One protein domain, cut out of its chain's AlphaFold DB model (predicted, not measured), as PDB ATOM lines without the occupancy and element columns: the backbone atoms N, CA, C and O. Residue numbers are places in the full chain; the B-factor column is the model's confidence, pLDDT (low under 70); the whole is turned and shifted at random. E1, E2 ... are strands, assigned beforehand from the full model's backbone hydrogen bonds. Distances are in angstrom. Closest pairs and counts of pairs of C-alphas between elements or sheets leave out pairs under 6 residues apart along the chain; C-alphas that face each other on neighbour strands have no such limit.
ATOM      1  N   PRO A  78     156.243 243.580 206.396       86.38
ATOM      2  CA  PRO A  78     155.294 242.626 206.932       86.38
ATOM      3  C   PRO A  78     155.871 241.224 206.803       86.38
ATOM      4  O   PRO A  78     156.371 240.841 205.742       86.38
ATOM      5  N   ILE A  79     155.768 240.465 207.881       87.00
ATOM      6  CA  ILE A  79     156.140 239.058 207.920       87.00
ATOM      7  C   ILE A  79     154.872 238.210 207.964       87.00
ATOM      8  O   ILE A  79     153.823 238.663 208.421       87.00
ATOM      9  N   THR A  80     154.951 236.983 207.466       82.56
ATOM     10  CA  THR A  80     153.843 236.028 207.527       82.56
ATOM     11  C   THR A  80     154.338 234.609 207.734       82.56
ATOM     12  O   THR A  80     155.487 234.279 207.423       82.56
ATOM     13  N   GLY A  81     153.429 233.774 208.231       75.44
ATOM     14  CA  GLY A  81     153.699 232.408 208.639       75.44
ATOM     15  C   GLY A  81     154.207 232.320 210.073       75.44
ATOM     16  O   GLY A  81     154.283 233.309 210.802       75.44
ATOM     17  N   ILE A  82     154.545 231.096 210.462       73.69
ATOM     18  CA  ILE A  82     155.107 230.793 211.776       73.69
ATOM     19  C   ILE A  82     156.534 231.365 211.823       73.69
ATOM     20  O   ILE A  82     157.301 231.140 210.879       73.69
ATOM     21  N   PRO A  83     156.915 232.112 212.877       73.75
ATOM     22  CA  PRO A  83     158.250 232.688 213.013       73.75
ATOM     23  C   PRO A  83     159.293 231.610 213.361       73.75
ATOM     24  O   PRO A  83     159.795 231.531 214.481       73.75
ATOM     25  N   GLU A  84     159.617 230.766 212.384       79.12
ATOM     26  CA  GLU A  84     160.663 229.737 212.446       79.12
ATOM     27  C   GLU A  84     162.060 230.326 212.177       79.12
ATOM     28  O   GLU A  84     162.228 231.540 212.035       79.12
ATOM     29  N   THR A  85     163.068 229.463 212.008       84.69
ATOM     30  CA  THR A  85     164.408 229.821 211.510       84.69
ATOM     31  C   THR A  85     164.365 230.656 210.229       84.69
ATOM     32  O   THR A  85     165.232 231.499 210.017       84.69
ATOM     33  N   LYS A  86     163.374 230.443 209.355       86.75
ATOM     34  CA  LYS A  86     163.171 231.258 208.151       86.75
ATOM     35  C   LYS A  86     161.777 231.864 208.150       86.75
ATOM     36  O   LYS A  86     160.797 231.134 208.245       86.75
ATOM     37  N   ILE A  87     161.700 233.172 207.940       87.31
ATOM     38  CA  ILE A  87     160.448 233.923 207.825       87.31
ATOM     39  C   ILE A  87     160.177 234.312 206.378       87.31
ATOM     40  O   ILE A  87     161.098 234.513 205.582       87.31
ATOM     41  N   THR A  88     158.895 234.430 206.039       90.44
ATOM     42  CA  THR A  88     158.476 234.980 204.750       90.44
ATOM     43  C   THR A  88     158.184 236.456 204.928       90.44
ATOM     44  O   THR A  88     157.301 236.832 205.698       90.44
ATOM     45  N   VAL A  89     158.930 237.287 204.213       90.56
ATOM     46  CA  VAL A  89     158.806 238.740 204.242       90.56
ATOM     47  C   VAL A  89     158.136 239.195 202.953       90.56
ATOM     48  O   VAL A  89     158.540 238.791 201.859       90.56
ATOM     49  N   PHE A  90     157.106 240.023 203.080       89.19
ATOM     50  CA  PHE A  90     156.494 240.680 201.936       89.19
ATOM     51  C   PHE A  90     157.349 241.854 201.487       89.19
ATOM     52  O   PHE A  90     157.691 242.735 202.279       89.19
ATOM     53  N   GLU A  91     157.653 241.882 200.196       86.88
ATOM     54  CA  GLU A  91     158.357 243.003 199.605       86.88
ATOM     55  C   GLU A  91     157.397 244.186 199.421       86.88
ATOM     56  O   GLU A  91     156.238 244.053 199.002       86.88
ATOM     57  N   LYS A  92     157.897 245.370 199.769       86.25
ATOM     58  CA  LYS A  92     157.200 246.638 199.601       86.25
ATOM     59  C   LYS A  92     157.952 247.480 198.588       86.25
ATOM     60  O   LYS A  92     159.170 247.596 198.659       86.25
ATOM     61  N   SER A  93     157.211 248.106 197.683       84.31
ATOM     62  CA  SER A  93     157.720 249.226 196.908       84.31
ATOM     63  C   SER A  93     157.288 250.512 197.590       84.31
ATOM     64  O   SER A  93     156.131 250.686 197.986       84.31
ATOM     65  N   PHE A  94     158.239 251.416 197.764       79.06
ATOM     66  CA  PHE A  94     157.986 252.726 198.333       79.06
ATOM     67  C   PHE A  94     157.863 253.736 197.204       79.06
ATOM     68  O   PHE A  94     158.609 253.701 196.228       79.06
ATOM     69  N   THR A  95     156.894 254.631 197.327       75.38
ATOM     70  CA  THR A  95     156.744 255.766 196.418       75.38
ATOM     71  C   THR A  95     157.348 257.003 197.063       75.38
ATOM     72  O   THR A  95     157.115 257.260 198.251       75.38
ATOM     73  N   ALA A  96     158.056 257.805 196.265       69.38
ATOM     74  CA  ALA A  96     158.758 258.994 196.742       69.38
ATOM     75  C   ALA A  96     159.705 258.658 197.916       69.38
ATOM     76  O   ALA A  96     160.284 257.577 197.964       69.38
ATOM     77  N   MET A  97     159.899 259.576 198.864       66.62
ATOM     78  CA  MET A  97     160.799 259.398 200.012       66.62
ATOM     79  C   MET A  97     160.183 258.551 201.135       66.62
ATOM     80  O   MET A  97     160.155 258.982 202.284       66.62
ATOM     81  N   ASN A  98     159.672 257.367 200.797       69.88
ATOM     82  CA  ASN A  98     158.967 256.465 201.713       69.88
ATOM     83  C   ASN A  98     157.716 257.090 202.366       69.88
ATOM     84  O   ASN A  98     157.359 256.744 203.490       69.88
ATOM     85  N   GLU A  99     157.037 258.009 201.666       71.69
ATOM     86  CA  GLU A  99     155.797 258.644 202.153       71.69
ATOM     87  C   GLU A  99     154.604 257.671 202.098       71.69
ATOM     88  O   GLU A  99     153.737 257.696 202.967       71.69
ATOM     89  N   SER A 100     154.585 256.777 201.106       77.25
ATOM     90  CA  SER A 100     153.636 255.666 201.034       77.25
ATOM     91  C   SER A 100     154.307 254.397 200.523       77.25
ATOM     92  O   SER A 100     155.295 254.448 199.786       77.25
ATOM     93  N   CYS A 101     153.761 253.249 200.917       82.00
ATOM     94  CA  CYS A 101     154.226 251.937 200.482       82.00
ATOM     95  C   CYS A 101     153.088 251.137 199.850       82.00
ATOM     96  O   CYS A 101     151.950 251.186 200.322       82.00
ATOM     97  N   LYS A 102     153.409 250.360 198.818       85.62
ATOM     98  CA  LYS A 102     152.517 249.359 198.230       85.62
ATOM     99  C   LYS A 102     153.171 247.987 198.344       85.62
ATOM    100  O   LYS A 102     154.387 247.858 198.224       85.62
ATOM    101  N   LEU A 103     152.367 246.960 198.598       84.62
ATOM    102  CA  LEU A 103     152.844 245.581 198.521       84.62
ATOM    103  C   LEU A 103     153.085 245.243 197.050       84.62
ATOM    104  O   LEU A 103     152.214 245.473 196.216       84.62
ATOM    105  N   THR A 104     154.255 244.693 196.730       86.25
ATOM    106  CA  THR A 104     154.577 244.291 195.348       86.25
ATOM    107  C   THR A 104     153.953 242.945 194.976       86.25
ATOM    108  O   THR A 104     154.013 242.533 193.822       86.25
ATOM    109  N   GLY A 105     153.407 242.225 195.962       86.62
ATOM    110  CA  GLY A 105     152.954 240.839 195.834       86.62
ATOM    111  C   GLY A 105     154.091 239.814 195.897       86.62
ATOM    112  O   GLY A 105     153.830 238.630 196.117       86.62
ATOM    113  N   LYS A 106     155.352 240.247 195.775       88.62
ATOM    114  CA  LYS A 106     156.515 239.369 195.903       88.62
ATOM    115  C   LYS A 106     156.770 239.019 197.366       88.62
ATOM    116  O   LYS A 106     156.581 239.826 198.279       88.62
ATOM    117  N   LYS A 107     157.213 237.783 197.573       91.81
ATOM    118  CA  LYS A 107     157.556 237.223 198.878       91.81
ATOM    119  C   LYS A 107     158.994 236.733 198.830       91.81
ATOM    120  O   LYS A 107     159.376 236.035 197.893       91.81
ATOM    121  N   SER A 108     159.767 237.054 199.857       89.75
ATOM    122  CA  SER A 108     161.139 236.574 200.004       89.75
ATOM    123  C   SER A 108     161.263 235.783 201.294       89.75
ATOM    124  O   SER A 108     160.797 236.213 202.348       89.75
ATOM    125  N   ARG A 109     161.898 234.613 201.218       90.69
ATOM    126  CA  ARG A 109     162.150 233.770 202.387       90.69
ATOM    127  C   ARG A 109     163.534 234.091 202.941       90.69
ATOM    128  O   ARG A 109     164.533 233.814 202.283       90.69
ATOM    129  N   LEU A 110     163.583 234.683 204.130       89.00
ATOM    130  CA  LEU A 110     164.804 235.183 204.766       89.00
ATOM    131  C   LEU A 110     165.083 234.448 206.077       89.00
ATOM    132  O   LEU A 110     164.184 233.844 206.660       89.00
ATOM    133  N   LEU A 111     166.333 234.496 206.535       89.19
ATOM    134  CA  LEU A 111     166.716 233.978 207.847       89.19
ATOM    135  C   LEU A 111     166.162 234.897 208.945       89.19
ATOM    136  O   LEU A 111     166.238 236.121 208.838       89.19
ATOM    137  N   ASN A 112     165.578 234.304 209.980       84.81
ATOM    138  CA  ASN A 112     164.905 235.027 211.042       84.81
ATOM    139  C   ASN A 112     165.864 235.342 212.194       84.81
ATOM    140  O   ASN A 112     166.183 234.475 213.003       84.81
ATOM    141  N   PHE A 113     166.277 236.603 212.279       83.25
ATOM    142  CA  PHE A 113     166.962 237.165 213.450       83.25
ATOM    143  C   PHE A 113     166.070 238.122 214.250       83.25
ATOM    144  O   PHE A 113     166.541 238.774 215.176       83.25
ATOM    145  N   ALA A 114     164.799 238.246 213.863       76.31
ATOM    146  CA  ALA A 114     163.866 239.215 214.424       76.31
ATOM    147  C   ALA A 114     162.995 238.629 215.548       76.31
ATOM    148  O   ALA A 114     162.283 239.383 216.205       76.31
ATOM    149  N   SER A 115     163.028 237.310 215.774       76.25
ATOM    150  CA  SER A 115     162.297 236.663 216.868       76.25
ATOM    151  C   SER A 115     163.225 235.968 217.862       76.25
ATOM    152  O   SER A 115     164.364 235.622 217.554       76.25
ATOM    153  N   TYR A 116     162.690 235.708 219.056       73.44
ATOM    154  CA  TYR A 116     163.362 234.969 220.128       73.44
ATOM    155  C   TYR A 116     163.433 233.449 219.885       73.44
ATOM    156  O   TYR A 116     163.937 232.707 220.724       73.44
ATOM    157  N   ASN A 117     162.941 232.958 218.742       73.94
ATOM    158  CA  ASN A 117     162.874 231.531 218.420       73.94
ATOM    159  C   ASN A 117     164.206 230.994 217.853       73.94
ATOM    160  O   ASN A 117     164.243 230.322 216.822       73.94
ATOM    161  N   TYR A 118     165.322 231.301 218.518       72.62
ATOM    162  CA  TYR A 118     166.670 230.960 218.045       72.62
ATOM    163  C   TYR A 118     166.897 229.448 217.914       72.62
ATOM    164  O   TYR A 118     167.563 228.998 216.985       72.62
ATOM    165  N   LEU A 119     166.315 228.667 218.830       76.44
ATOM    166  CA  LEU A 119     166.416 227.203 218.860       76.44
ATOM    167  C   LEU A 119     165.326 226.511 218.030       76.44
ATOM    168  O   LEU A 119     165.283 225.287 217.960       76.44
ATOM    169  N   ASN A 120     164.458 227.292 217.380       71.75
ATOM    170  CA  ASN A 120     163.358 226.804 216.555       71.75
ATOM    171  C   ASN A 120     162.376 225.864 217.292       71.75
ATOM    172  O   ASN A 120     161.750 225.009 216.665       71.75
ATOM    173  N   PHE A 121     162.230 226.018 218.613       71.12
ATOM    174  CA  PHE A 121     161.322 225.204 219.429       71.12
ATOM    175  C   PHE A 121     159.850 225.525 219.195       71.12
ATOM    176  O   PHE A 121     159.008 224.662 219.405       71.12
ATOM    177  N   SER A 122     159.520 226.716 218.686       65.81
ATOM    178  CA  SER A 122     158.130 227.067 218.366       65.81
ATOM    179  C   SER A 122     157.633 226.456 217.046       65.81
ATOM    180  O   SER A 122     156.656 226.940 216.469       65.81
ATOM    181  N   LYS A 123     158.328 225.444 216.509       69.12
ATOM    182  CA  LYS A 123     157.900 224.725 215.311       69.12
ATOM    183  C   LYS A 123     156.737 223.805 215.667       69.12
ATOM    184  O   LYS A 123     156.933 222.753 216.266       69.12
ATOM    185  N   VAL A 124     155.544 224.202 215.247       67.12
ATOM    186  CA  VAL A 124     154.325 223.412 215.420       67.12
ATOM    187  C   VAL A 124     154.350 222.245 214.433       67.12
ATOM    188  O   VAL A 124     154.471 222.451 213.222       67.12
TER     189      VAL A 124
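Overview. This is residues 78 to 124 of the 232 residues of the protein "LCB2" of Hepatospora eriocheir (UniProt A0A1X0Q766). A long hairpin of two strands, E1 and E2, joined by a tight turn, is the core of this domain; E2 bends sharply part of the way along, and a tail with no named element, residues 112 to 124, winds on beyond the open end of the hairpin. A short stretch near the start of the printed part, residues 79 to 80, pairs with E1. The printed part has 47 residues with no named helix and two named strands, E1 then E2, in an antiparallel sheet of order E1 - E2; the class is all strand, though under half of the residues, 22 of 47, are in named elements. The whole is loose, with a radius of gyration of the C-alphas of 13.2 A, and spans 40 by 17 by 13 A.

Arrangement. Residues 79 to 80 pair, antiparallel, with residues 88 to 89 of E1, which holds residues 86 to 95. E1 and E2, residues 100 to 111, form a hairpin of antiparallel neighbours, with 155 degrees between their directions. The C-alphas of Lys 86 and Leu 111 face each other at 4.5 A, and those of Thr 95 and Ser 100 at 5.6 A. N 89 and O 108 are within hydrogen-bond range at 2.8 A, as are N 102 and O 93 at 2.9 A. E2 bends by 85 degrees at residue 105; near there the C-alphas of Glu 91 and Lys 106 face each other at 5.5 A, and those of Lys 92 and Leu 103 at 4.6 A.

Along the chain. E1 begins at C-alpha 86, (163.171, 231.258, 208.151), and is 27.9 A long from first to last C-alpha. E2 is 26.2 A long and ends at C-alpha 111, (166.716, 233.978, 207.847).

Size, cuts and confidence. The two C-alphas farthest apart are those of Ala 96 and Phe 121, at 40.8 A. The printed part has no cut, and the link E1 to E2 is tight. The C-alphas of residues 112 to 124 lie 8 to 19 A from the mean of the C-alphas. The mean pLDDT of the printed part is 80.4; residues 96 to 98 and 122 to 124 are under 70.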